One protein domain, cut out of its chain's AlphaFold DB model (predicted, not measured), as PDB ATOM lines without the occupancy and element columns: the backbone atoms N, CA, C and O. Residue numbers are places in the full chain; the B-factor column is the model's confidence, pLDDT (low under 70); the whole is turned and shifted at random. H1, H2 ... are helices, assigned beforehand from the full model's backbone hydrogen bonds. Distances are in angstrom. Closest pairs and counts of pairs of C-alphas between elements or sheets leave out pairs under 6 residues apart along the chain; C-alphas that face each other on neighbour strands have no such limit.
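Overview. This is residues 425 to 488 of the 519 residues of the protein "Portal protein" of Leptospira mayottensis (UniProt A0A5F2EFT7). Picture a flat, open T of five short helices with few contacts between them: H1 and H5 are the two arms at one end, and the stem is made of H2, the touching pair H3 and H4 at its far end, and the link of residues 469 to 477 that folds back toward H5. The first part of H1, residues 425 to 430, sticks out free. The printed part has 64 residues, with five named helices in the order H1, H2, H3, H4, H5 and no named strand; its class is all helix. It is only just loose, close to compact, with a radius of gyration of the C-alphas of 13.0 A, and its C-alphas span 33 by 32 by 14 A.

Along the chain. Find C-alpha 425 at (39.062, 40.530, -8.348); from there H1, residues 425 to 437, runs 18.0 A to C-alpha 437 at (33.166, 29.496, -21.342). Read on to H2, residues 441 to 447, which is 10.0 A long. H3 follows as residues 453 to 461, 11.9 A long, and then H4, residues 465 to 468, 5.6 A long. Look last for H5, residues 478 to 488, which runs 15.3 A and ends with C-alpha 488 at (15.414, 19.402, -21.099).

Arrangement. Start at H1, which is close to H2 but not clearly touching it: the closest C-alphas, those of Val 435 and Ile 441, are 6.3 A apart. These two helices run opposite ways at a steep tilt of 54 degrees. Next, H2 and H3 are close but not clearly touching, with their closest C-alphas, those of Asp 442 and Ile 453, 6.5 A apart; their lines are about perpendicular, at 78 degrees. H3 and H4 touch, and their closest C-alphas, those of Ala 454 and Tyr 468, are 5.0 A apart. H5 touches no helix, and it is apart from H1, H2, H3 and H4. In the backbones of H1, H2, H3 and H5 every O i to N i+4 pair is within hydrogen-bond range; H4 is too short for such a pair, and its one O i to N i+3 pair is within range.

Size, cuts and confidence. The two C-alphas farthest apart are those of Asp 426 and Ser 464, 34.7 A. The printed part has no cut. The links from H1 to H2, H2 to H3 and H3 to H4 are tight; the link from H4 to H5, 9 residues, is short, and no link is long. Read the B-factor column for the model's confidence: the mean pLDDT of the printed part is 72.9, and 23 residues are under 70, among them residues 425 to 427, 464 to 473 and 484 to 488.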
ATOM      1  N   LYS A 425      39.882  40.101  -7.216       60.31
ATOM      2  CA  LYS A 425      39.062  40.530  -8.348       60.31
ATOM      3  C   LYS A 425      39.494  39.958  -9.695       60.31
ATOM      4  O   LYS A 425      38.602  39.583 -10.445       60.31
ATOM      5  N   ASP A 426      40.789  39.889  -9.986       67.44
ATOM      6  CA  ASP A 426      41.325  39.348 -11.242       67.44
ATOM      7  C   ASP A 426      41.249  37.818 -11.257       67.44
ATOM      8  O   ASP A 426      40.838  37.220 -12.247       67.44
ATOM      9  N   LYS A 427      41.506  37.171 -10.112       69.31
ATOM     10  CA  LYS A 427      41.196  35.743  -9.922       69.31
ATOM     11  C   LYS A 427      39.715  35.466 -10.129       69.31
ATOM     12  O   LYS A 427      39.337  34.515 -10.801       69.31
ATOM     13  N   LEU A 428      38.852  36.296  -9.551       70.19
ATOM     14  CA  LEU A 428      37.406  36.118  -9.633       70.19
ATOM     15  C   LEU A 428      36.871  36.462 -11.032       70.19
ATOM     16  O   LEU A 428      35.929  35.809 -11.468       70.19
ATOM     17  N   SER A 429      37.451  37.424 -11.758       76.38
ATOM     18  CA  SER A 429      37.109  37.687 -13.164       76.38
ATOM     19  C   SER A 429      37.572  36.552 -14.072       76.38
ATOM     20  O   SER A 429      36.757  36.052 -14.835       76.38
ATOM     21  N   LYS A 430      38.800  36.049 -13.903       79.50
ATOM     22  CA  LYS A 430      39.288  34.855 -14.603       79.50
ATOM     23  C   LYS A 430      38.395  33.645 -14.335       79.50
ATOM     24  O   LYS A 430      37.920  33.025 -15.276       79.50
ATOM     25  N   ASN A 431      38.064  33.375 -13.072       79.25
ATOM     26  CA  ASN A 431      37.136  32.303 -12.711       79.25
ATOM     27  C   ASN A 431      35.751  32.521 -13.340       79.25
ATOM     28  O   ASN A 431      35.140  31.574 -13.819       79.25
ATOM     29  N   LYS A 432      35.236  33.758 -13.370       80.81
ATOM     30  CA  LYS A 432      33.972  34.075 -14.058       80.81
ATOM     31  C   LYS A 432      34.053  33.768 -15.549       80.81
ATOM     32  O   LYS A 432      33.112  33.180 -16.072       80.81
ATOM     33  N   ASP A 433      35.145  34.143 -16.204       81.88
ATOM     34  CA  ASP A 433      35.361  33.903 -17.630       81.88
ATOM     35  C   ASP A 433      35.544  32.404 -17.926       81.88
ATOM     36  O   ASP A 433      35.041  31.907 -18.933       81.88
ATOM     37  N   GLU A 434      36.191  31.652 -17.034       81.94
ATOM     38  CA  GLU A 434      36.333  30.194 -17.130       81.94
ATOM     39  C   GLU A 434      34.976  29.482 -16.996       81.94
ATOM     40  O   GLU A 434      34.625  28.688 -17.874       81.94
ATOM     41  N   VAL A 435      34.163  29.823 -15.982       81.44
ATOM     42  CA  VAL A 435      32.798  29.267 -15.812       81.44
ATOM     43  C   VAL A 435      31.844  29.725 -16.917       81.44
ATOM     44  O   VAL A 435      30.872  29.044 -17.246       81.44
ATOM     45  N   ALA A 436      32.072  30.907 -17.491       78.38
ATOM     46  CA  ALA A 436      31.267  31.407 -18.598       78.38
ATOM     47  C   ALA A 436      31.568  30.685 -19.918       78.38
ATOM     48  O   ALA A 436      30.717  30.693 -20.805       78.38
ATOM     49  N   ASN A 437      32.745  30.075 -20.071       75.06
ATOM     50  CA  ASN A 437      33.166  29.496 -21.342       75.06
ATOM     51  C   ASN A 437      33.175  27.967 -21.340       75.06
ATOM     52  O   ASN A 437      32.640  27.381 -22.281       75.06
ATOM     53  N   TRP A 438      33.781  27.318 -20.339       73.06
ATOM     54  CA  TRP A 438      34.049  25.878 -20.442       73.06
ATOM     55  C   TRP A 438      34.142  25.095 -19.125       73.06
ATOM     56  O   TRP A 438      33.817  23.913 -19.153       73.06
ATOM     57  N   LYS A 439      34.530  25.700 -17.993       79.31
ATOM     58  CA  LYS A 439      34.598  24.985 -16.703       79.31
ATOM     59  C   LYS A 439      33.251  24.946 -15.981       79.31
ATOM     60  O   LYS A 439      32.446  25.875 -16.084       79.31
ATOM     61  N   LEU A 440      33.025  23.903 -15.188       82.44
ATOM     62  CA  LEU A 440      31.898  23.809 -14.258       82.44
ATOM     63  C   LEU A 440      32.208  24.531 -12.938       82.44
ATOM     64  O   LEU A 440      33.359  24.683 -12.529       82.44
ATOM     65  N   ILE A 441      31.166  24.951 -12.219       78.44
ATOM     66  CA  ILE A 441      31.336  25.604 -10.912       78.44
ATOM     67  C   ILE A 441      31.963  24.648  -9.888       78.44
ATOM     68  O   ILE A 441      32.765  25.085  -9.061       78.44
ATOM     69  N   ASP A 442      31.600  23.364  -9.926       78.62
ATOM     70  CA  ASP A 442      32.177  22.367  -9.019       78.62
ATOM     71  C   ASP A 442      33.643  22.049  -9.346       78.62
ATOM     72  O   ASP A 442      34.419  21.843  -8.420       78.62
ATOM     73  N   GLU A 443      34.062  22.122 -10.613       78.69
ATOM     74  CA  GLU A 443      35.475  21.966 -10.997       78.69
ATOM     75  C   GLU A 443      36.337  23.073 -10.376       78.69
ATOM     76  O   GLU A 443      37.349  22.785  -9.746       78.69
ATOM     77  N   ILE A 444      35.884  24.332 -10.429       77.12
ATOM     78  CA  ILE A 444      36.599  25.452  -9.790       77.12
ATOM     79  C   ILE A 444      36.600  25.338  -8.260       77.12
ATOM     80  O   ILE A 444      37.541  25.783  -7.602       77.12
ATOM     81  N   ARG A 445      35.545  24.777  -7.658       77.88
ATOM     82  CA  ARG A 445      35.516  24.541  -6.207       77.88
ATOM     83  C   ARG A 445      36.526  23.478  -5.798       77.88
ATOM     84  O   ARG A 445      37.243  23.712  -4.831       77.88
ATOM     85  N   ILE A 446      36.618  22.388  -6.556       80.56
ATOM     86  CA  ILE A 446      37.598  21.320  -6.333       80.56
ATOM     87  C   ILE A 446      39.022  21.859  -6.514       80.56
ATOM     88  O   ILE A 446      39.845  21.662  -5.631       80.56
ATOM     89  N   GLU A 447      39.291  22.635  -7.571       76.00
ATOM     90  CA  GLU A 447      40.591  23.304  -7.781       76.00
ATOM     91  C   GLU A 447      40.982  24.258  -6.635       76.00
ATOM     92  O   GLU A 447      42.155  24.570  -6.451       76.00
ATOM     93  N   GLN A 448      40.008  24.758  -5.869       73.69
ATOM     94  CA  GLN A 448      40.224  25.645  -4.722       73.69
ATOM     95  C   GLN A 448      40.180  24.919  -3.370       73.69
ATOM     96  O   GLN A 448      40.065  25.596  -2.344       73.69
ATOM     97  N   ASP A 449      40.207  23.583  -3.360       70.75
ATOM     98  CA  ASP A 449      40.049  22.742  -2.167       70.75
ATOM     99  C   ASP A 449      38.780  23.080  -1.356       70.75
ATOM    100  O   ASP A 449      38.762  23.057  -0.122       70.75
ATOM    101  N   LYS A 450      37.695  23.454  -2.044       79.06
ATOM    102  CA  LYS A 450      36.393  23.759  -1.439       79.06
ATOM    103  C   LYS A 450      35.407  22.614  -1.673       79.06
ATOM    104  O   LYS A 450      35.404  22.028  -2.755       79.06
ATOM    105  N   PRO A 451      34.506  22.349  -0.710       80.19
ATOM    106  CA  PRO A 451      33.441  21.372  -0.897       80.19
ATOM    107  C   PRO A 451      32.568  21.743  -2.101       80.19
ATOM    108  O   PRO A 451      32.332  22.929  -2.383       80.19
ATOM    109  N   THR A 452      32.084  20.718  -2.802       82.56
ATOM    110  CA  THR A 452      31.174  20.871  -3.945       82.56
ATOM    111  C   THR A 452      29.873  21.543  -3.511       82.56
ATOM    112  O   THR A 452      29.522  21.575  -2.326       82.56
ATOM    113  N   ILE A 453      29.112  22.085  -4.465       77.94
ATOM    114  CA  ILE A 453      27.821  22.709  -4.149       77.94
ATOM    115  C   ILE A 453      26.896  21.719  -3.432       77.94
ATOM    116  O   ILE A 453      26.251  22.103  -2.458       77.94
ATOM    117  N   ALA A 454      26.878  20.455  -3.861       73.81
ATOM    118  CA  ALA A 454      26.063  19.405  -3.252       73.81
ATOM    119  C   ALA A 454      26.366  19.234  -1.754       73.81
ATOM    120  O   ALA A 454      25.448  19.278  -0.937       73.81
ATOM    121  N   GLN A 455      27.649  19.151  -1.393       75.44
ATOM    122  CA  GLN A 455      28.098  19.023  -0.003       75.44
ATOM    123  C   GLN A 455      27.754  20.266   0.819       75.44
ATOM    124  O   GLN A 455      27.207  20.158   1.913       75.44
ATOM    125  N   THR A 456      27.969  21.465   0.262       75.19
ATOM    126  CA  THR A 456      27.607  22.706   0.969       75.19
ATOM    127  C   THR A 456      26.103  22.838   1.214       75.19
ATOM    128  O   THR A 456      25.697  23.363   2.248       75.19
ATOM    129  N   LEU A 457      25.265  22.376   0.281       72.81
ATOM    130  CA  LEU A 457      23.810  22.399   0.427       72.81
ATOM    131  C   LEU A 457      23.322  21.343   1.422       72.81
ATOM    132  O   LEU A 457      22.416  21.636   2.202       72.81
ATOM    133  N   ALA A 458      23.937  20.158   1.423       77.88
ATOM    134  CA  ALA A 458      23.658  19.109   2.394       77.88
ATOM    135  C   ALA A 458      23.945  19.587   3.828       77.88
ATOM    136  O   ALA A 458      23.083  19.459   4.697       77.88
ATOM    137  N   ASP A 459      25.086  20.248   4.049       78.81
ATOM    138  CA  ASP A 459      25.466  20.800   5.355       78.81
ATOM    139  C   ASP A 459      24.561  21.961   5.810       78.81
ATOM    140  O   ASP A 459      24.214  22.066   6.987       78.81
ATOM    141  N   LEU A 460      24.167  22.853   4.891       77.62
ATOM    142  CA  LEU A 460      23.362  24.040   5.215       77.62
ATOM    143  C   LEU A 460      21.883  23.726   5.455       77.62
ATOM    144  O   LEU A 460      21.253  24.360   6.304       77.62
ATOM    145  N   TYR A 461      21.317  22.797   4.682       77.50
ATOM    146  CA  TYR A 461      19.878  22.525   4.668       77.50
ATOM    147  C   TYR A 461      19.508  21.141   5.218       77.50
ATOM    148  O   TYR A 461      18.320  20.844   5.331       77.50
ATOM    149  N   GLY A 462      20.488  20.308   5.589       69.56
ATOM    150  CA  GLY A 462      20.257  18.964   6.127       69.56
ATOM    151  C   GLY A 462      19.626  18.003   5.116       69.56
ATOM    152  O   GLY A 462      18.897  17.095   5.514       69.56
ATOM    153  N   VAL A 463      19.850  18.237   3.819       73.75
ATOM    154  CA  VAL A 463      19.288  17.438   2.717       73.75
ATOM    155  C   VAL A 463      20.311  16.407   2.236       73.75
ATOM    156  O   VAL A 463      21.512  16.592   2.422       73.75
ATOM    157  N   SER A 464      19.850  15.303   1.646       67.31
ATOM    158  CA  SER A 464      20.733  14.248   1.143       67.31
ATOM    159  C   SER A 464      21.612  14.749  -0.019       67.31
ATOM    160  O   SER A 464      21.154  15.485  -0.895       67.31
ATOM    161  N   GLU A 465      22.890  14.350  -0.042       64.31
ATOM    162  CA  GLU A 465      23.858  14.740  -1.088       64.31
ATOM    163  C   GLU A 465      23.430  14.242  -2.485       64.31
ATOM    164  O   GLU A 465      23.711  14.871  -3.508       64.31
ATOM    165  N   GLU A 466      22.681  13.139  -2.528       63.41
ATOM    166  CA  GLU A 466      22.206  12.504  -3.759       63.41
ATOM    167  C   GLU A 466      21.179  13.356  -4.518       63.41
ATOM    168  O   GLU A 466      21.187  13.370  -5.749       63.41
ATOM    169  N   GLU A 467      20.349  14.127  -3.809       62.50
ATOM    170  CA  GLU A 467      19.336  15.000  -4.421       62.50
ATOM    171  C   GLU A 467      19.954  16.182  -5.186       62.50
ATOM    172  O   GLU A 467      19.358  16.692  -6.137       62.50
ATOM    173  N   TYR A 468      21.176  16.594  -4.824       62.78
ATOM    174  CA  TYR A 468      21.840  17.784  -5.368       62.78
ATOM    175  C   TYR A 468      23.162  17.497  -6.084       62.78
ATOM    176  O   TYR A 468      23.901  18.428  -6.403       62.78
ATOM    177  N   LYS A 469      23.437  16.235  -6.434       63.44
ATOM    178  CA  LYS A 469      24.684  15.803  -7.093       63.44
ATOM    179  C   LYS A 469      25.013  16.548  -8.399       63.44
ATOM    180  O   LYS A 469      26.173  16.626  -8.784       63.44
ATOM    181  N   MET A 470      24.015  17.119  -9.080       66.50
ATOM    182  CA  MET A 470      24.193  17.908 -10.314       66.50
ATOM    183  C   MET A 470      24.122  19.431 -10.105       66.50
ATOM    184  O   MET A 470      24.128  20.183 -11.079       66.50
ATOM    185  N   ALA A 471      24.021  19.912  -8.864       66.75
ATOM    186  CA  ALA A 471      23.764  21.323  -8.574       66.75
ATOM    187  C   ALA A 471      24.901  22.267  -9.007       66.75
ATOM    188  O   ALA A 471      24.625  23.426  -9.317       66.75
ATOM    189  N   GLY A 472      26.152  21.800  -9.070       61.16
ATOM    190  CA  GLY A 472      27.283  22.597  -9.552       61.16
ATOM    191  C   GLY A 472      27.774  22.271 -10.962       61.16
ATOM    192  O   GLY A 472      28.719  22.907 -11.433       61.16
ATOM    193  N   ALA A 473      27.086  21.381 -11.687       69.69
ATOM    194  CA  ALA A 473      27.311  21.125 -13.112       69.69
ATOM    195  C   ALA A 473      26.637  22.202 -13.991       69.69
ATOM    196  O   ALA A 473      25.791  21.911 -14.840       69.69
ATOM    197  N   VAL A 474      26.969  23.475 -13.750       71.44
ATOM    198  CA  VAL A 474      26.377  24.631 -14.439       71.44
ATOM    199  C   VAL A 474      27.465  25.487 -15.078       71.44
ATOM    200  O   VAL A 474      28.372  25.952 -14.396       71.44
ATOM    201  N   ILE A 475      27.308  25.754 -16.375       72.44
ATOM    202  CA  ILE A 475      28.048  26.783 -17.117       72.44
ATOM    203  C   ILE A 475      27.223  28.077 -17.068       72.44
ATOM    204  O   ILE A 475      26.004  28.060 -17.278       72.44
ATOM    205  N   LEU A 476      27.860  29.212 -16.770       70.12
ATOM    206  CA  LEU A 476      27.168  30.495 -16.546       70.12
ATOM    207  C   LEU A 476      26.830  31.257 -17.838       70.12
ATOM    208  O   LEU A 476      26.281  32.356 -17.778       70.12
ATOM    209  N   ASN A 477      27.118  30.683 -19.008       74.50
ATOM    210  CA  ASN A 477      26.771  31.281 -20.291       74.50
ATOM    211  C   ASN A 477      25.243  31.292 -20.510       74.50
ATOM    212  O   ASN A 477      24.638  30.215 -20.584       74.50
ATOM    213  N   PRO A 478      24.606  32.463 -20.704       69.50
ATOM    214  CA  PRO A 478      23.161  32.552 -20.915       69.50
ATOM    215  C   PRO A 478      22.663  31.757 -22.130       69.50
ATOM    216  O   PRO A 478      21.570  31.197 -22.091       69.50
ATOM    217  N   ILE A 479      23.467  31.670 -23.196       71.00
ATOM    218  CA  ILE A 479      23.116  30.931 -24.420       71.00
ATOM    219  C   ILE A 479      23.157  29.425 -24.155       71.00
ATOM    220  O   ILE A 479      22.251  28.694 -24.551       71.00
ATOM    221  N   PHE A 480      24.180  28.957 -23.434       66.38
ATOM    222  CA  PHE A 480      24.286  27.552 -23.047       66.38
ATOM    223  C   PHE A 480      23.131  27.137 -22.131       66.38
ATOM    224  O   PHE A 480      22.525  26.092 -22.345       66.38
ATOM    225  N   GLN A 481      22.765  27.977 -21.158       69.44
ATOM    226  CA  GLN A 481      21.638  27.707 -20.261       69.44
ATOM    227  C   GLN A 481      20.297  27.660 -20.999       69.44
ATOM    228  O   GLN A 481      19.484  26.779 -20.718       69.44
ATOM    229  N   GLN A 482      20.073  28.551 -21.970       68.19
ATOM    230  CA  GLN A 482      18.882  28.510 -22.824       68.19
ATOM    231  C   GLN A 482      18.833  27.227 -23.661       68.19
ATOM    232  O   GLN A 482      17.800  26.559 -23.692       68.19
ATOM    233  N   ASN A 483      19.951  26.828 -24.271       71.19
ATOM    234  CA  ASN A 483      20.030  25.591 -25.048       71.19
ATOM    235  C   ASN A 483      19.815  24.346 -24.171       71.19
ATOM    236  O   ASN A 483      19.061  23.451 -24.545       71.19
ATOM    237  N   LEU A 484      20.402  24.306 -22.971       68.31
ATOM    238  CA  LEU A 484      20.206  23.222 -22.004       68.31
ATOM    239  C   LEU A 484      18.739  23.128 -21.546       68.31
ATOM    240  O   LEU A 484      18.200  22.029 -21.408       68.31
ATOM    241  N   GLN A 485      18.073  24.266 -21.333       66.94
ATOM    242  CA  GLN A 485      16.647  24.309 -20.995       66.94
ATOM    243  C   GLN A 485      15.766  23.825 -22.150       66.94
ATOM    244  O   GLN A 485      14.835  23.058 -21.906       66.94
ATOM    245  N   MET A 486      16.081  24.193 -23.396       66.31
ATOM    246  CA  MET A 486      15.372  23.676 -24.572       66.31
ATOM    247  C   MET A 486      15.549  22.160 -24.724       66.31
ATOM    248  O   MET A 486      14.572  21.459 -24.975       66.31
ATOM    249  N   ILE A 487      16.757  21.634 -24.493       66.81
ATOM    250  CA  ILE A 487      17.022  20.188 -24.528       66.81
ATOM    251  C   ILE A 487      16.219  19.463 -23.436       66.81
ATOM    252  O   ILE A 487      15.535  18.479 -23.722       66.81
ATOM    253  N   ARG A 488      16.207  19.981 -22.201       61.72
ATOM    254  CA  ARG A 488      15.414  19.402 -21.099       61.72
ATOM    255  C   ARG A 488      13.906  19.442 -21.360       61.72
ATOM    256  O   ARG A 488      13.218  18.486 -21.019       61.72
TER     257      ARG A 488